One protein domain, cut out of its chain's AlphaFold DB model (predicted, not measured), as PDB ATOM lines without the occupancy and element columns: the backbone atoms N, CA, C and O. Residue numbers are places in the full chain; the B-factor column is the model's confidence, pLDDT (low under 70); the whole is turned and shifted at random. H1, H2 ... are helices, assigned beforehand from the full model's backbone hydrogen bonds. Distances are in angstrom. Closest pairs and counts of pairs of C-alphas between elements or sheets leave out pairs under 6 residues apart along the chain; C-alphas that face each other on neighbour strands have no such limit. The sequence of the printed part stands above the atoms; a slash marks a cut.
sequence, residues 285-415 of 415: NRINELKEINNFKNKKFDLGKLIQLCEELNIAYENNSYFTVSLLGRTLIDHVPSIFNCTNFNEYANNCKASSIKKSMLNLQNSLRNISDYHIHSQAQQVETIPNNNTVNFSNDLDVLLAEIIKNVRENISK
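What this domain is: This is residues 285 to 415 of the 415 residues of an uncharacterized protein of candidate division TM6 bacterium GW2011_GWF2_33_332 (UniProt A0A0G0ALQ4). Four helices, H1, H2, H3 and H8, stand roughly side by side in a four-sided bundle, with the side between H3 and H8 less tightly closed. The longest helix, H6, crosses H3 and H8 over that side with H5 beside it, and residues 377 to 384 stick out as a free loop. The printed part has 131 residues with eight named helices, H1 to H8 in chain order, and no named strand: all helix. It is compact, with a radius of gyration of the C-alphas of 15.5 A, yet elongated, spanning 57 by 30 by 22 A.

How they stand to each other: H1, residues 285 to 294, and H2, residues 304 to 318, form a hairpin at 18 degrees, closest at C-alphas 287 and 307, 6.3 A. H2 and H3, residues 322 to 335, form another, with C-alphas 313 and 325 5.7 A apart. H5, residues 345 to 351, and residues 358 to 365 of H6, residues 355 to 377, touch in a third, C-alphas 349 and 361 being 4.9 A apart. H6 touches H3 at a steep tilt of 56 degrees, C-alphas 326 and 372 being 5.1 A apart. H8, residues 395 to 413, touches H1, closest at C-alphas 290 and 406, 6.6 A. Every O i to N i+4 pair is within hydrogen-bond range in H1, H2, H3, H5 and H8, and 17 of 19 in H6.

Where its parts are: H1 begins at C-alpha 285 (57.259, -26.061, -3.804). H6 is 31.8 A long and H8 27.0 A, ending at C-alpha 413 (63.196, -45.042, -0.166). H4, residues 337 to 340, touches H8 at its residues 405 to 409 alone; H7, residues 389 to 392, touches H3 at its residues 322 to 326 alone.

The domain as a whole: C-alphas 382 and 415, the farthest apart, are 57.0 A apart. The printed part has no cut; the link H6 to H7 is long. Residues 414 to 415 have pLDDT under 70.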
ATOM      1  N   ASN A 285      56.067 -25.207  -3.895       91.06
ATOM      2  CA  ASN A 285      57.259 -26.061  -3.804       91.06
ATOM      3  C   ASN A 285      56.993 -27.334  -2.991       91.06
ATOM      4  O   ASN A 285      57.470 -28.397  -3.370       91.06
ATOM      5  N   ARG A 286      56.171 -27.255  -1.935       94.81
ATOM      6  CA  ARG A 286      55.821 -28.417  -1.114       94.81
ATOM      7  C   ARG A 286      55.019 -29.441  -1.916       94.81
ATOM      8  O   ARG A 286      55.290 -30.636  -1.836       94.81
ATOM      9  N   ILE A 287      54.075 -28.973  -2.734       95.81
ATOM     10  CA  ILE A 287      53.281 -29.821  -3.636       95.81
ATOM     11  C   ILE A 287      54.180 -30.468  -4.698       95.81
ATOM     12  O   ILE A 287      54.045 -31.658  -4.976       95.81
ATOM     13  N   ASN A 288      55.120 -29.709  -5.265       92.69
ATOM     14  CA  ASN A 288      56.061 -30.233  -6.255       92.69
ATOM     15  C   ASN A 288      56.971 -31.314  -5.657       92.69
ATOM     16  O   ASN A 288      57.097 -32.380  -6.253       92.69
ATOM     17  N   GLU A 289      57.510 -31.106  -4.453       95.19
ATOM     18  CA  GLU A 289      58.293 -32.132  -3.754       95.19
ATOM     19  C   GLU A 289      57.479 -33.415  -3.516       95.19
ATOM     20  O   GLU A 289      57.990 -34.515  -3.729       95.19
ATOM     21  N   LEU A 290      56.202 -33.299  -3.124       95.94
ATOM     22  CA  LEU A 290      55.310 -34.456  -2.965       95.94
ATOM     23  C   LEU A 290      55.092 -35.202  -4.291       95.94
ATOM     24  O   LEU A 290      55.112 -36.433  -4.316       95.94
ATOM     25  N   LYS A 291      54.906 -34.479  -5.404       95.50
ATOM     26  CA  LYS A 291      54.773 -35.075  -6.745       95.50
ATOM     27  C   LYS A 291      56.038 -35.812  -7.164       95.50
ATOM     28  O   LYS A 291      55.948 -36.927  -7.673       95.50
ATOM     29  N   GLU A 292      57.202 -35.214  -6.928       92.94
ATOM     30  CA  GLU A 292      58.498 -35.825  -7.227       92.94
ATOM     31  C   GLU A 292      58.676 -37.142  -6.474       92.94
ATOM     32  O   GLU A 292      58.921 -38.174  -7.102       92.94
ATOM     33  N   ILE A 293      58.472 -37.146  -5.151       92.44
ATOM     34  CA  ILE A 293      58.626 -38.376  -4.364       92.44
ATOM     35  C   ILE A 293      57.567 -39.428  -4.717       92.44
ATOM     36  O   ILE A 293      57.846 -40.625  -4.658       92.44
ATOM     37  N   ASN A 294      56.369 -39.007  -5.142       92.44
ATOM     38  CA  ASN A 294      55.323 -39.928  -5.577       92.44
ATOM     39  C   ASN A 294      55.658 -40.626  -6.908       92.44
ATOM     40  O   ASN A 294      55.061 -41.654  -7.220       92.44
ATOM     41  N   ASN A 295      56.610 -40.116  -7.689       89.00
ATOM     42  CA  ASN A 295      57.040 -40.740  -8.942       89.00
ATOM     43  C   ASN A 295      58.148 -41.790  -8.752       89.00
ATOM     44  O   ASN A 295      58.530 -42.463  -9.713       89.00
ATOM     45  N   PHE A 296      58.667 -41.974  -7.534       87.31
ATOM     46  CA  PHE A 296      59.669 -43.004  -7.271       87.31
ATOM     47  C   PHE A 296      59.078 -44.418  -7.340       87.31
ATOM     48  O   PHE A 296      58.017 -44.704  -6.785       87.31
ATOM     49  N   LYS A 297      59.805 -45.330  -8.001       75.38
ATOM     50  CA  LYS A 297      59.371 -46.720  -8.237       75.38
ATOM     51  C   LYS A 297      59.225 -47.551  -6.954       75.38
ATOM     52  O   LYS A 297      58.374 -48.428  -6.915       75.38
ATOM     53  N   ASN A 298      60.008 -47.250  -5.916       78.00
ATOM     54  CA  ASN A 298      60.077 -48.029  -4.669       78.00
ATOM     55  C   ASN A 298      59.327 -47.365  -3.497       78.00
ATOM     56  O   ASN A 298      59.702 -47.530  -2.339       78.00
ATOM     57  N   LYS A 299      58.289 -46.565  -3.766       81.25
ATOM     58  CA  LYS A 299      57.522 -45.903  -2.702       81.25
ATOM     59  C   LYS A 299      56.627 -46.902  -1.953       81.25
ATOM     60  O   LYS A 299      55.925 -47.700  -2.567       81.25
ATOM     61  N   LYS A 300      56.602 -46.812  -0.619       85.44
ATOM     62  CA  LYS A 300      55.711 -47.619   0.240       85.44
ATOM     63  C   LYS A 300      54.251 -47.139   0.207       85.44
ATOM     64  O   LYS A 300      53.341 -47.933   0.421       85.44
ATOM     65  N   PHE A 301      54.031 -45.850  -0.053       88.50
ATOM     66  CA  PHE A 301      52.714 -45.212  -0.026       88.50
ATOM     67  C   PHE A 301      52.454 -44.446  -1.324       88.50
ATOM     68  O   PHE A 301      53.365 -43.823  -1.868       88.50
ATOM     69  N   ASP A 302      51.209 -44.470  -1.803       91.56
ATOM     70  CA  ASP A 302      50.759 -43.583  -2.875       91.56
ATOM     71  C   ASP A 302      50.252 -42.264  -2.285       91.56
ATOM     72  O   ASP A 302      49.303 -42.240  -1.502       91.56
ATOM     73  N   LEU A 303      50.897 -41.163  -2.668       95.25
ATOM     74  CA  LEU A 303      50.583 -39.817  -2.199       95.25
ATOM     75  C   LEU A 303      49.611 -39.078  -3.127       95.25
ATOM     76  O   LEU A 303      49.340 -37.903  -2.893       95.25
ATOM     77  N   GLY A 304      49.073 -39.728  -4.169       95.62
ATOM     78  CA  GLY A 304      48.183 -39.087  -5.146       95.62
ATOM     79  C   GLY A 304      47.001 -38.357  -4.501       95.62
ATOM     80  O   GLY A 304      46.729 -37.205  -4.833       95.62
ATOM     81  N   LYS A 305      46.361 -38.979  -3.501       96.25
ATOM     82  CA  LYS A 305      45.274 -38.344  -2.740       96.25
ATOM     83  C   LYS A 305      45.761 -37.145  -1.920       96.25
ATOM     84  O   LYS A 305      45.102 -36.113  -1.921       96.25
ATOM     85  N   LEU A 306      46.906 -37.257  -1.241       97.00
ATOM     86  CA  LEU A 306      47.484 -36.160  -0.455       97.00
ATOM     87  C   LEU A 306      47.814 -34.943  -1.333       97.00
ATOM     88  O   LEU A 306      47.520 -33.814  -0.948       97.00
ATOM     89  N   ILE A 307      48.391 -35.180  -2.514       97.31
ATOM     90  CA  ILE A 307      48.721 -34.138  -3.496       97.31
ATOM     91  C   ILE A 307      47.448 -33.424  -3.950       97.31
ATOM     92  O   ILE A 307      47.383 -32.199  -3.866       97.31
ATOM     93  N   GLN A 308      46.428 -34.187  -4.351       97.31
ATOM     94  CA  GLN A 308      45.145 -33.636  -4.787       97.31
ATOM     95  C   GLN A 308      44.490 -32.793  -3.682       97.31
ATOM     96  O   GLN A 308      44.035 -31.685  -3.949       97.31
ATOM     97  N   LEU A 309      44.510 -33.262  -2.427       97.75
ATOM     98  CA  LEU A 309      43.992 -32.498  -1.286       97.75
ATOM     99  C   LEU A 309      44.732 -31.165  -1.096       97.75
ATOM    100  O   LEU A 309      44.092 -30.163  -0.800       97.75
ATOM    101  N   CYS A 310      46.056 -31.121  -1.284       97.81
ATOM    102  CA  CYS A 310      46.823 -29.873  -1.183       97.81
ATOM    103  C   CYS A 310      46.467 -28.879  -2.302       97.81
ATOM    104  O   CYS A 310      46.363 -27.676  -2.053       97.81
ATOM    105  N   GLU A 311      46.278 -29.367  -3.529       95.94
ATOM    106  CA  GLU A 311      45.891 -28.543  -4.681       95.94
ATOM    107  C   GLU A 311      44.470 -27.993  -4.534       95.94
ATOM    108  O   GLU A 311      44.249 -26.794  -4.710       95.94
ATOM    109  N   GLU A 312      43.519 -28.838  -4.135       96.75
ATOM    110  CA  GLU A 312      42.141 -28.425  -3.864       96.75
ATOM    111  C   GLU A 312      42.061 -27.415  -2.724       96.75
ATOM    112  O   GLU A 312      41.264 -26.481  -2.785       96.75
ATOM    113  N   LEU A 313      42.912 -27.554  -1.707       97.06
ATOM    114  CA  LEU A 313      42.940 -26.631  -0.580       97.06
ATOM    115  C   LEU A 313      43.454 -25.247  -1.006       97.06
ATOM    116  O   LEU A 313      42.879 -24.235  -0.601       97.06
ATOM    117  N   ASN A 314      44.450 -25.186  -1.897       95.88
ATOM    118  CA  ASN A 314      44.880 -23.932  -2.522       95.88
ATOM    119  C   ASN A 314      43.759 -23.273  -3.335       95.88
ATOM    120  O   ASN A 314      43.519 -22.077  -3.168       95.88
ATOM    121  N   ILE A 315      43.041 -24.047  -4.156       92.38
ATOM    122  CA  ILE A 315      41.905 -23.550  -4.948       92.38
ATOM    123  C   ILE A 315      40.786 -23.047  -4.027       92.38
ATOM    124  O   ILE A 315      40.234 -21.969  -4.247       92.38
ATOM    125  N   ALA A 316      40.444 -23.806  -2.985       93.88
ATOM    126  CA  ALA A 316      39.404 -23.436  -2.034       93.88
ATOM    127  C   ALA A 316      39.753 -22.133  -1.305       93.88
ATOM    128  O   ALA A 316      38.902 -21.251  -1.193       93.88
ATOM    129  N   TYR A 317      41.002 -21.983  -0.858       94.56
ATOM    130  CA  TYR A 317      41.453 -20.772  -0.183       94.56
ATOM    131  C   TYR A 317      41.486 -19.560  -1.126       94.56
ATOM    132  O   TYR A 317      41.007 -18.491  -0.756       94.56
ATOM    133  N   GLU A 318      41.960 -19.730  -2.366       90.00
ATOM    134  CA  GLU A 318      41.967 -18.671  -3.387       90.00
ATOM    135  C   GLU A 318      40.554 -18.162  -3.717       90.00
ATOM    136  O   GLU A 318      40.350 -16.966  -3.918       90.00
ATOM    137  N   ASN A 319      39.564 -19.057  -3.706       88.31
ATOM    138  CA  ASN A 319      38.162 -18.720  -3.955       88.31
ATOM    139  C   ASN A 319      37.391 -18.288  -2.694       88.31
ATOM    140  O   ASN A 319      36.175 -18.118  -2.759       88.31
ATOM    141  N   ASN A 320      38.066 -18.080  -1.556       91.12
ATOM    142  CA  ASN A 320      37.448 -17.746  -0.263       91.12
ATOM    143  C   ASN A 320      36.411 -18.784   0.230       91.12
ATOM    144  O   ASN A 320      35.499 -18.457   0.991       91.12
ATOM    145  N   SER A 321      36.546 -20.050  -0.174       95.12
ATOM    146  CA  SER A 321      35.658 -21.156   0.207       95.12
ATOM    147  C   SER A 321      36.048 -21.736   1.574       95.12
ATOM    148  O   SER A 321      36.489 -22.882   1.675       95.12
ATOM    149  N   TYR A 322      35.925 -20.949   2.647       96.50
ATOM    150  CA  TYR A 322      36.517 -21.270   3.958       96.50
ATOM    151  C   TYR A 322      35.955 -22.528   4.644       96.50
ATOM    152  O   TYR A 322      36.720 -23.258   5.272       96.50
ATOM    153  N   PHE A 323      34.673 -22.858   4.454       95.69
ATOM    154  CA  PHE A 323      34.117 -24.149   4.895       95.69
ATOM    155  C   PHE A 323      34.855 -25.335   4.256       95.69
ATOM    156  O   PHE A 323      35.228 -26.303   4.927       95.69
ATOM    157  N   THR A 324      35.123 -25.231   2.954       97.19
ATOM    158  CA  THR A 324      35.865 -26.240   2.196       97.19
ATOM    159  C   THR A 324      37.309 -26.330   2.674       97.19
ATOM    160  O   THR A 324      37.821 -27.434   2.826       97.19
ATOM    161  N   VAL A 325      37.955 -25.199   2.987       97.44
ATOM    162  CA  VAL A 325      39.324 -25.180   3.537       97.44
ATOM    163  C   VAL A 325      39.404 -25.976   4.842       97.44
ATOM    164  O   VAL A 325      40.277 -26.836   4.965       97.44
ATOM    165  N   SER A 326      38.472 -25.767   5.784       96.31
ATOM    166  CA  SER A 326      38.439 -26.557   7.026       96.31
ATOM    167  C   SER A 326      38.221 -28.051   6.762       96.31
ATOM    168  O   SER A 326      38.979 -28.885   7.256       96.31
ATOM    169  N   LEU A 327      37.260 -28.406   5.900       97.19
ATOM    170  CA  LEU A 327      36.943 -29.802   5.580       97.19
ATOM    171  C   LEU A 327      38.118 -30.530   4.906       97.19
ATOM    172  O   LEU A 327      38.428 -31.676   5.246       97.19
ATOM    173  N   LEU A 328      38.797 -29.866   3.969       98.00
ATOM    174  CA  LEU A 328      39.976 -30.411   3.301       98.00
ATOM    175  C   LEU A 328      41.151 -30.546   4.272       98.00
ATOM    176  O   LEU A 328      41.815 -31.580   4.266       98.00
ATOM    177  N   GLY A 329      41.368 -29.565   5.157       97.56
ATOM    178  CA  GLY A 329      42.373 -29.649   6.218       97.56
ATOM    179  C   GLY A 329      42.139 -30.844   7.149       97.56
ATOM    180  O   GLY A 329      43.066 -31.608   7.423       97.56
ATOM    181  N   ARG A 330      40.887 -31.067   7.575       97.12
ATOM    182  CA  ARG A 330      40.481 -32.239   8.369       97.12
ATOM    183  C   ARG A 330      40.751 -33.553   7.637       97.12
ATOM    184  O   ARG A 330      41.333 -34.472   8.213       97.12
ATOM    185  N   THR A 331      40.353 -33.618   6.368       97.69
ATOM    186  CA  THR A 331      40.543 -34.795   5.507       97.69
ATOM    187  C   THR A 331      42.027 -35.106   5.308       97.69
ATOM    188  O   THR A 331      42.426 -36.272   5.320       97.69
ATOM    189  N   LEU A 332      42.857 -34.070   5.163       97.62
ATOM    190  CA  LEU A 332      44.304 -34.191   5.035       97.62
ATOM    191  C   LEU A 332      44.910 -34.820   6.293       97.62
ATOM    192  O   LEU A 332      45.607 -35.825   6.174       97.62
ATOM    193  N   ILE A 333      44.606 -34.306   7.493       97.56
ATOM    194  CA  ILE A 333      45.174 -34.862   8.736       97.56
ATOM    195  C   ILE A 333      44.681 -36.284   9.048       97.56
ATOM    196  O   ILE A 333      45.416 -37.049   9.663       97.56
ATOM    197  N   ASP A 334      43.491 -36.684   8.587       96.19
ATOM    198  CA  ASP A 334      43.008 -38.071   8.715       96.19
ATOM    199  C   ASP A 334      43.715 -39.051   7.775       96.19
ATOM    200  O   ASP A 334      43.783 -40.246   8.059       96.19
ATOM    201  N   HIS A 335      44.255 -38.566   6.658       93.94
ATOM    202  CA  HIS A 335      44.962 -39.404   5.692       93.94
ATOM    203  C   HIS A 335      46.413 -39.714   6.104       93.94
ATOM    204  O   HIS A 335      47.019 -40.669   5.625       93.94
ATOM    205  N   VAL A 336      46.974 -38.909   7.001       94.56
ATOM    206  CA  VAL A 336      48.391 -38.918   7.391       94.56
ATOM    207  C   VAL A 336      48.834 -40.098   8.274       94.56
ATOM    208  O   VAL A 336      49.942 -40.587   8.047       94.56
ATOM    209  N   PRO A 337      48.067 -40.581   9.275       95.69
ATOM    210  CA  PRO A 337      48.591 -41.486  10.305       95.69
ATOM    211  C   PRO A 337      49.233 -42.764   9.758       95.69
ATOM    212  O   PRO A 337      50.286 -43.184  10.242       95.69
ATOM    213  N   SER A 338      48.665 -43.335   8.691       92.62
ATOM    214  CA  SER A 338      49.187 -44.544   8.047       92.62
ATOM    215  C   SER A 338      50.595 -44.372   7.478       92.62
ATOM    216  O   SER A 338      51.354 -45.337   7.462       92.62
ATOM    217  N   ILE A 339      50.975 -43.157   7.064       93.81
ATOM    218  CA  ILE A 339      52.323 -42.852   6.555       93.81
ATOM    219  C   ILE A 339      53.369 -43.047   7.665       93.81
ATOM    220  O   ILE A 339      54.470 -43.531   7.410       93.81
ATOM    221  N   PHE A 340      53.000 -42.749   8.913       93.75
ATOM    222  CA  PHE A 340      53.867 -42.870  10.088       93.75
ATOM    223  C   PHE A 340      53.660 -44.172  10.879       93.75
ATOM    224  O   PHE A 340      54.284 -44.357  11.922       93.75
ATOM    225  N   ASN A 341      52.840 -45.102  10.374       93.19
ATOM    226  CA  ASN A 341      52.410 -46.322  11.072       93.19
ATOM    227  C   ASN A 341      51.714 -46.043  12.425       93.19
ATOM    228  O   ASN A 341      51.847 -46.825  13.361       93.19
ATOM    229  N   CYS A 342      50.974 -44.936  12.524       95.50
ATOM    230  CA  CYS A 342      50.109 -44.625  13.663       95.50
ATOM    231  C   CYS A 342      48.649 -44.942  13.319       95.50
ATOM    232  O   CYS A 342      48.235 -44.846  12.163       95.50
ATOM    233  N   THR A 343      47.842 -45.278  14.324       95.12
ATOM    234  CA  THR A 343      46.419 -45.608  14.134       95.12
ATOM    235  C   THR A 343      45.561 -44.375  13.869       95.12
ATOM    236  O   THR A 343      44.558 -44.447  13.162       95.12
ATOM    237  N   ASN A 344      45.942 -43.231  14.435       96.75
ATOM    238  CA  ASN A 344      45.215 -41.975  14.307       96.75
ATOM    239  C   ASN A 344      46.158 -40.772  14.459       96.75
ATOM    240  O   ASN A 344      47.308 -40.901  14.884       96.75
ATOM    241  N   PHE A 345      45.666 -39.585  14.103       97.50
ATOM    242  CA  PHE A 345      46.495 -38.378  14.082       97.50
ATOM    243  C   PHE A 345      46.899 -37.901  15.484       97.50
ATOM    244  O   PHE A 345      47.988 -37.363  15.653       97.50
ATOM    245  N   ASN A 346      46.083 -38.168  16.511       97.12
ATOM    246  CA  ASN A 346      46.426 -37.853  17.899       97.12
ATOM    247  C   ASN A 346      47.610 -38.697  18.400       97.12
ATOM    248  O   ASN A 346      48.493 -38.181  19.083       97.12
ATOM    249  N   GLU A 347      47.659 -39.981  18.042       97.25
ATOM    250  CA  GLU A 347      48.805 -40.846  18.332       97.25
ATOM    251  C   GLU A 347      50.077 -40.308  17.663       97.25
ATOM    252  O   GLU A 347      51.094 -40.126  18.332       97.25
ATOM    253  N   TYR A 348      50.002 -39.972  16.370       96.38
ATOM    254  CA  TYR A 348      51.121 -39.367  15.645       96.38
ATOM    255  C   TYR A 348      51.596 -38.066  16.309       96.38
ATOM    256  O   TYR A 348      52.775 -37.945  16.645       96.38
ATOM    257  N   ALA A 349      50.678 -37.134  16.580       96.44
ATOM    258  CA  ALA A 349      50.985 -35.847  17.197       96.44
ATOM    259  C   ALA A 349      51.697 -36.002  18.550       96.44
ATOM    260  O   ALA A 349      52.628 -35.257  18.861       96.44
ATOM    261  N   ASN A 350      51.298 -36.992  19.354       95.69
ATOM    262  CA  ASN A 350      51.909 -37.239  20.657       95.69
ATOM    263  C   ASN A 350      53.287 -37.904  20.581       95.69
ATOM    264  O   ASN A 350      54.113 -37.644  21.464       95.69
ATOM    265  N   ASN A 351      53.532 -38.697  19.535       94.50
ATOM    266  CA  ASN A 351      54.770 -39.442  19.302       94.50
ATOM    267  C   ASN A 351      55.844 -38.646  18.530       94.50
ATOM    268  O   ASN A 351      56.956 -39.143  18.330       94.50
ATOM    269  N   CYS A 352      55.562 -37.405  18.120       92.62
ATOM    270  CA  CYS A 352      56.563 -36.511  17.537       92.62
ATOM    271  C   CYS A 352      57.723 -36.258  18.522       92.62
ATOM    272  O   CYS A 352      57.523 -35.737  19.620       92.62
ATOM    273  N   LYS A 353      58.956 -36.590  18.111       86.00
ATOM    274  CA  LYS A 353      60.162 -36.493  18.961       86.00
ATOM    275  C   LYS A 353      60.578 -35.052  19.271       86.00
ATOM    276  O   LYS A 353      61.078 -34.780  20.357       86.00
ATOM    277  N   ALA A 354      60.400 -34.134  18.321       92.31
ATOM    278  CA  ALA A 354      60.742 -32.727  18.504       92.31
ATOM    279  C   ALA A 354      59.570 -31.966  19.137       92.31
ATOM    280  O   ALA A 354      58.444 -32.021  18.639       92.31
ATOM    281  N   SER A 355      59.844 -31.218  20.208       90.69
ATOM    282  CA  SER A 355      58.826 -30.478  20.967       90.69
ATOM    283  C   SER A 355      58.089 -29.427  20.128       90.69
ATOM    284  O   SER A 355      56.883 -29.250  20.292       90.69
ATOM    285  N   SER A 356      58.782 -28.769  19.195       89.75
ATOM    286  CA  SER A 356      58.196 -27.791  18.270       89.75
ATOM    287  C   SER A 356      57.218 -28.434  17.285       89.75
ATOM    288  O   SER A 356      56.089 -27.970  17.158       89.75
ATOM    289  N   ILE A 357      57.609 -29.547  16.658       94.69
ATOM    290  CA  ILE A 357      56.754 -30.307  15.730       94.69
ATOM    291  C   ILE A 357      55.533 -30.851  16.469       94.69
ATOM    292  O   ILE A 357      54.407 -30.695  16.004       94.69
ATOM    293  N   LYS A 358      55.743 -31.417  17.666       96.62
ATOM    294  CA  LYS A 358      54.661 -31.896  18.531       96.62
ATOM    295  C   LYS A 358      53.629 -30.801  18.802       96.62
ATOM    296  O   LYS A 358      52.433 -31.062  18.717       96.62
ATOM    297  N   LYS A 359      54.067 -29.569  19.081       96.62
ATOM    298  CA  LYS A 359      53.161 -28.434  19.307       96.62
ATOM    299  C   LYS A 359      52.317 -28.116  18.067       96.62
ATOM    300  O   LYS A 359      51.109 -27.946  18.209       96.62
ATOM    301  N   SER A 360      52.918 -28.094  16.877       96.44
ATOM    302  CA  SER A 360      52.190 -27.887  15.615       96.44
ATOM    303  C   SER A 360      51.186 -29.004  15.327       96.44
ATOM    304  O   SER A 360      50.029 -28.730  15.014       96.44
ATOM    305  N   MET A 361      51.573 -30.271  15.507       98.00
ATOM    306  CA  MET A 361      50.664 -31.398  15.269       98.00
ATOM    307  C   MET A 361      49.507 -31.422  16.273       98.00
ATOM    308  O   MET A 361      48.368 -31.693  15.898       98.00
ATOM    309  N   LEU A 362      49.761 -31.073  17.538       97.50
ATOM    310  CA  LEU A 362      48.701 -30.915  18.535       97.50
ATOM    311  C   LEU A 362      47.770 -29.741  18.205       97.50
ATOM    312  O   LEU A 362      46.574 -29.849  18.461       97.50
ATOM    313  N   ASN A 363      48.266 -28.653  17.607       97.56
ATOM    314  CA  ASN A 363      47.398 -27.565  17.150       97.56
ATOM    315  C   ASN A 363      46.469 -28.018  16.014       97.56
ATOM    316  O   ASN A 363      45.269 -27.760  16.061       97.56
ATOM    317  N   LEU A 364      46.979 -28.771  15.035       97.69
ATOM    318  CA  LEU A 364      46.139 -29.369  13.991       97.69
ATOM    319  C   LEU A 364      45.097 -30.337  14.579       97.69
ATOM    320  O   LEU A 364      43.923 -30.305  14.209       97.69
ATOM    321  N   GLN A 365      45.504 -31.169  15.537       97.44
ATOM    322  CA  GLN A 365      44.620 -32.147  16.169       97.44
ATOM    323  C   GLN A 365      43.545 -31.510  17.060       97.44
ATOM    324  O   GLN A 365      42.440 -32.037  17.118       97.44
ATOM    325  N   ASN A 366      43.855 -30.424  17.772       96.62
ATOM    326  CA  ASN A 366      42.951 -29.841  18.769       96.62
ATOM    327  C   ASN A 366      42.176 -28.629  18.246       96.62
ATOM    328  O   ASN A 366      41.073 -28.371  18.710       96.62
ATOM    329  N   SER A 367      42.729 -27.877  17.298       96.56
ATOM    330  CA  SER A 367      42.099 -26.661  16.779       96.56
ATOM    331  C   SER A 367      41.454 -26.926  15.424       96.56
ATOM    332  O   SER A 367      40.229 -26.879  15.319       96.56
ATOM    333  N   LEU A 368      42.244 -27.285  14.401       97.25
ATOM    334  CA  LEU A 368      41.729 -27.512  13.042       97.25
ATOM    335  C   LEU A 368      40.634 -28.585  13.029       97.25
ATOM    336  O   LEU A 368      39.576 -28.377  12.435       97.25
ATOM    337  N   ARG A 369      40.865 -29.712  13.711       96.38
ATOM    338  CA  ARG A 369      39.867 -30.780  13.832       96.38
ATOM    339  C   ARG A 369      38.565 -30.289  14.456       96.38
ATOM    340  O   ARG A 369      37.521 -30.471  13.850       96.38
ATOM    341  N   ASN A 370      38.630 -29.638  15.616       96.19
ATOM    342  CA  ASN A 370      37.437 -29.195  16.339       96.19
ATOM    343  C   ASN A 370      36.643 -28.143  15.554       96.19
ATOM    344  O   ASN A 370      35.418 -28.201  15.530       96.19
ATOM    345  N   ILE A 371      37.327 -27.217  14.874       95.06
ATOM    346  CA  ILE A 371      36.683 -26.220  14.006       95.06
ATOM    347  C   ILE A 371      35.980 -26.907  12.832       95.06
ATOM    348  O   ILE A 371      34.830 -26.601  12.524       95.06
ATOM    349  N   SER A 372      36.646 -27.872  12.203       95.44
ATOM    350  CA  SER A 372      36.071 -28.614  11.080       95.44
ATOM    351  C   SER A 372      34.874 -29.456  11.516       95.44
ATOM    352  O   SER A 372      33.822 -29.389  10.888       95.44
ATOM    353  N   ASP A 373      35.004 -30.196  12.617       95.06
ATOM    354  CA  ASP A 373      33.939 -31.036  13.166       95.06
ATOM    355  C   ASP A 373      32.730 -30.171  13.578       95.06
ATOM    356  O   ASP A 373      31.590 -30.543  13.301       95.06
ATOM    357  N   TYR A 374      32.952 -28.975  14.142       94.25
ATOM    358  CA  TYR A 374      31.882 -28.007  14.410       94.25
ATOM    359  C   TYR A 374      31.131 -27.617  13.129       94.25
ATOM    360  O   TYR A 374      29.903 -27.666  13.099       94.25
ATOM    361  N   HIS A 375      31.838 -27.282  12.049       91.56
ATOM    362  CA  HIS A 375      31.200 -26.907  10.783       91.56
ATOM    363  C   HIS A 375      30.506 -28.075  10.065       91.56
ATOM    364  O   HIS A 375      29.539 -27.848   9.347       91.56
ATOM    365  N   ILE A 376      30.968 -29.312  10.256       91.31
ATOM    366  CA  ILE A 376      30.366 -30.508   9.645       91.31
ATOM    367  C   ILE A 376      29.119 -30.964  10.417       91.31
ATOM    368  O   ILE A 376      28.173 -31.471   9.814       91.31
ATOM    369  N   HIS A 377      29.125 -30.828  11.744       92.12
ATOM    370  CA  HIS A 377      28.111 -31.429  12.614       92.12
ATOM    371  C   HIS A 377      27.139 -30.432  13.252       92.12
ATOM    372  O   HIS A 377      26.146 -30.863  13.845       92.12
ATOM    373  N   SER A 378      27.389 -29.123  13.157       89.50
ATOM    374  CA  SER A 378      26.439 -28.124  13.652       89.50
ATOM    375  C   SER A 378      25.124 -28.178  12.871       89.50
ATOM    376  O   SER A 378      25.086 -28.322  11.651       89.50
ATOM    377  N   GLN A 379      24.018 -28.097  13.607       92.56
ATOM    378  CA  GLN A 379      22.688 -27.920  13.032       92.56
ATOM    379  C   GLN A 379      22.427 -26.434  12.785       92.56
ATOM    380  O   GLN A 379      23.044 -25.594  13.440       92.56
ATOM    381  N   ALA A 380      21.485 -26.125  11.892       90.62
ATOM    382  CA  ALA A 380      21.092 -24.751  11.594       90.62
ATOM    383  C   ALA A 380      20.714 -23.989  12.877       90.62
ATOM    384  O   ALA A 380      19.882 -24.450  13.665       90.62
ATOM    385  N   GLN A 381      21.328 -22.822  13.078       90.19
ATOM    386  CA  GLN A 381      21.107 -21.968  14.249       90.19
ATOM    387  C   GLN A 381      20.359 -20.687  13.860       90.19
ATOM    388  O   GLN A 381      20.332 -20.292  12.698       90.19
ATOM    389  N   GLN A 382      19.758 -20.002  14.840       87.56
ATOM    390  CA  GLN A 382      19.104 -18.704  14.600       87.56
ATOM    391  C   GLN A 382      20.094 -17.617  14.156       87.56
ATOM    392  O   GLN A 382      19.719 -16.697  13.432       87.56
ATOM    393  N   VAL A 383      21.348 -17.721  14.599       88.75
ATOM    394  CA  VAL A 383      22.453 -16.849  14.206       88.75
ATOM    395  C   VAL A 383      23.646 -17.741  13.905       88.75
ATOM    396  O   VAL A 383      24.140 -18.422  14.799       88.75
ATOM    397  N   GLU A 384      24.103 -17.739  12.657       87.00
ATOM    398  CA  GLU A 384      25.263 -18.525  12.241       87.00
ATOM    399  C   GLU A 384      26.522 -17.664  12.165       87.00
ATOM    400  O   GLU A 384      26.505 -16.523  11.698       87.00
ATOM    401  N   THR A 385      27.642 -18.236  12.601       84.94
ATOM    402  CA  THR A 385      28.972 -17.662  12.408       84.94
ATOM    403  C   THR A 385      29.632 -18.319  11.199       84.94
ATOM    404  O   THR A 385      29.846 -19.530  11.158       84.94
ATOM    405  N   ILE A 386      29.955 -17.508  10.192       89.06
ATOM    406  CA  ILE A 386      30.612 -17.974   8.967       89.06
ATOM    407  C   ILE A 386      32.133 -17.952   9.193       89.06
ATOM    408  O   ILE A 386      32.651 -16.931   9.660       89.06
ATOM    409  N   PRO A 387      32.867 -19.032   8.866       91.62
ATOM    410  CA  PRO A 387      34.316 -19.037   8.968       91.62
ATOM    411  C   PRO A 387      34.932 -18.000   8.029       91.62
ATOM    412  O   PRO A 387      34.493 -17.799   6.897       91.62
ATOM    413  N   ASN A 388      35.992 -17.362   8.506       92.00
ATOM    414  CA  ASN A 388      36.829 -16.454   7.731       92.00
ATOM    415  C   ASN A 388      38.255 -17.006   7.616       92.00
ATOM    416  O   ASN A 388      38.601 -18.014   8.243       92.00
ATOM    417  N   ASN A 389      39.099 -16.317   6.848       90.19
ATOM    418  CA  ASN A 389      40.496 -16.690   6.650       90.19
ATOM    419  C   ASN A 389      41.236 -16.958   7.968       90.19
ATOM    420  O   ASN A 389      41.900 -17.978   8.076       90.19
ATOM    421  N   ASN A 390      41.085 -16.110   8.985       89.62
ATOM    422  CA  ASN A 390      41.799 -16.262  10.255       89.62
ATOM    423  C   ASN A 390      41.390 -17.535  11.003       89.62
ATOM    424  O   ASN A 390      42.246 -18.220  11.553       89.62
ATOM    425  N   THR A 391      40.097 -17.868  11.007       90.94
ATOM    426  CA  THR A 391      39.584 -19.043  11.733       90.94
ATOM    427  C   THR A 391      40.030 -20.374  11.136       90.94
ATOM    428  O   THR A 391      40.159 -21.350  11.866       90.94
ATOM    429  N   VAL A 392      40.286 -20.422   9.826       94.00
ATOM    430  CA  VAL A 392      40.660 -21.664   9.132       94.00
ATOM    431  C   VAL A 392      42.122 -21.689   8.698       94.00
ATOM    432  O   VAL A 392      42.514 -22.624   8.012       94.00
ATOM    433  N   ASN A 393      42.936 -20.694   9.064       94.44
ATOM    434  CA  ASN A 393      44.328 -20.614   8.627       94.44
ATOM    435  C   ASN A 393      45.266 -21.452   9.505       94.44
ATOM    436  O   ASN A 393      45.748 -21.007  10.544       94.44
ATOM    437  N   PHE A 394      45.575 -22.650   9.016       97.31
ATOM    438  CA  PHE A 394      46.544 -23.592   9.581       97.31
ATOM    439  C   PHE A 394      47.713 -23.867   8.622       97.31
ATOM    440  O   PHE A 394      48.350 -24.918   8.709       97.31
ATOM    441  N   SER A 395      47.991 -22.954   7.684       95.69
ATOM    442  CA  SER A 395      48.991 -23.151   6.623       95.69
ATOM    443  C   SER A 395      50.379 -23.502   7.163       95.69
ATOM    444  O   SER A 395      51.010 -24.437   6.676       95.69
ATOM    445  N   ASN A 396      50.827 -22.809   8.212       95.19
ATOM    446  CA  ASN A 396      52.141 -23.022   8.817       95.19
ATOM    447  C   ASN A 396      52.278 -24.423   9.428       95.19
ATOM    448  O   ASN A 396      53.265 -25.113   9.185       95.19
ATOM    449  N   ASP A 397      51.283 -24.863  10.203       97.19
ATOM    450  CA  ASP A 397      51.324 -26.185  10.833       97.19
ATOM    451  C   ASP A 397      51.198 -27.305   9.792       97.19
ATOM    452  O   ASP A 397      51.830 -28.356   9.927       97.19
ATOM    453  N   LEU A 398      50.425 -27.073   8.726       97.62
ATOM    454  CA  LEU A 398      50.331 -27.994   7.598       97.62
ATOM    455  C   LEU A 398      51.640 -28.065   6.802       97.62
ATOM    456  O   LEU A 398      52.021 -29.161   6.408       97.62
ATOM    457  N   ASP A 399      52.374 -26.965   6.611       96.56
ATOM    458  CA  ASP A 399      53.693 -27.032   5.965       96.56
ATOM    459  C   ASP A 399      54.687 -27.870   6.783       96.56
ATOM    460  O   ASP A 399      55.376 -28.723   6.218       96.56
ATOM    461  N   VAL A 400      54.696 -27.709   8.114       96.69
ATOM    462  CA  VAL A 400      55.504 -28.547   9.021       96.69
ATOM    463  C   VAL A 400      55.132 -30.023   8.872       96.69
ATOM    464  O   VAL A 400      56.013 -30.878   8.775       96.69
ATOM    465  N   LEU A 401      53.834 -30.331   8.807       97.75
ATOM    466  CA  LEU A 401      53.361 -31.698   8.610       97.75
ATOM    467  C   LEU A 401      53.823 -32.278   7.265       97.75
ATOM    468  O   LEU A 401      54.349 -33.390   7.208       97.75
ATOM    469  N   LEU A 402      53.641 -31.531   6.175       97.81
ATOM    470  CA  LEU A 402      54.027 -31.973   4.836       97.81
ATOM    471  C   LEU A 402      55.549 -32.154   4.720       97.81
ATOM    472  O   LEU A 402      56.001 -33.088   4.057       97.81
ATOM    473  N   ALA A 403      56.343 -31.319   5.398       96.31
ATOM    474  CA  ALA A 403      57.792 -31.486   5.486       96.31
ATOM    475  C   ALA A 403      58.180 -32.813   6.164       96.31
ATOM    476  O   ALA A 403      59.034 -33.542   5.651       96.31
ATOM    477  N   GLU A 404      57.522 -33.167   7.272       96.12
ATOM    478  CA  GLU A 404      57.754 -34.441   7.964       96.12
ATOM    479  C   GLU A 404      57.346 -35.650   7.109       96.12
ATOM    480  O   GLU A 404      58.045 -36.665   7.111       96.12
ATOM    481  N   ILE A 405      56.265 -35.541   6.327       95.50
ATOM    482  CA  ILE A 405      55.853 -36.587   5.376       95.50
ATOM    483  C   ILE A 405      56.932 -36.798   4.313       95.50
ATOM    484  O   ILE A 405      57.359 -37.931   4.088       95.50
ATOM    485  N   ILE A 406      57.404 -35.717   3.682       95.00
ATOM    486  CA  ILE A 406      58.448 -35.789   2.650       95.00
ATOM    487  C   ILE A 406      59.710 -36.442   3.216       95.00
ATOM    488  O   ILE A 406      60.281 -37.334   2.585       95.00
ATOM    489  N   LYS A 407      60.128 -36.034   4.419       93.44
ATOM    490  CA  LYS A 407      61.289 -36.606   5.102       93.44
ATOM    491  C   LYS A 407      61.119 -38.105   5.355       93.44
ATOM    492  O   LYS A 407      61.991 -38.881   4.972       93.44
ATOM    493  N   ASN A 408      59.995 -38.516   5.940       92.00
ATOM    494  CA  ASN A 408      59.730 -39.918   6.258       92.00
ATOM    495  C   ASN A 408      59.711 -40.803   5.000       92.00
ATOM    496  O   ASN A 408      60.309 -41.878   4.977       92.00
ATOM    497  N   VAL A 409      59.069 -40.334   3.927       91.19
ATOM    498  CA  VAL A 409      59.010 -41.071   2.659       91.19
ATOM    499  C   VAL A 409      60.400 -41.187   2.028       91.19
ATOM    500  O   VAL A 409      60.765 -42.277   1.597       91.19
ATOM    501  N   ARG A 410      61.209 -40.118   2.026       90.62
ATOM    502  CA  ARG A 410      62.593 -40.167   1.516       90.62
ATOM    503  C   ARG A 410      63.469 -41.143   2.310       90.62
ATOM    504  O   ARG A 410      64.182 -41.936   1.704       90.62
ATOM    505  N   GLU A 411      63.386 -41.142   3.641       87.62
ATOM    506  CA  GLU A 411      64.141 -42.076   4.495       87.62
ATOM    507  C   GLU A 411      63.789 -43.548   4.230       87.62
ATOM    508  O   GLU A 411      64.654 -44.415   4.348       87.62
ATOM    509  N   ASN A 412      62.540 -43.835   3.857       82.00
ATOM    510  CA  ASN A 412      62.081 -45.188   3.539       82.00
ATOM    511  C   ASN A 412      62.404 -45.635   2.106       82.00
ATOM    512  O   ASN A 412      62.297 -46.820   1.826       82.00
ATOM    513  N   ILE A 413      62.759 -44.716   1.204       80.44
ATOM    514  CA  ILE A 413      63.196 -45.042  -0.166       80.44
ATOM    515  C   ILE A 413      64.698 -45.349  -0.207       80.44
ATOM    516  O   ILE A 413      65.145 -46.124  -1.048       80.44
ATOM    517  N   SER A 414      65.474 -44.742   0.694       63.94
ATOM    518  CA  SER A 414      66.923 -44.955   0.819       63.94
ATOM    519  C   SER A 414      67.309 -46.208   1.619       63.94
ATOM    520  O   SER A 414      68.498 -46.508   1.722       63.94
ATOM    521  N   LYS A 415      66.336 -46.900   2.218       56.16
ATOM    522  CA  LYS A 415      66.491 -48.189   2.905       56.16
ATOM    523  C   LYS A 415      65.965 -49.296   2.010       56.16
ATOM    524  O   LYS A 415      66.587 -50.377   2.024       56.16
TER     525      LYS A 415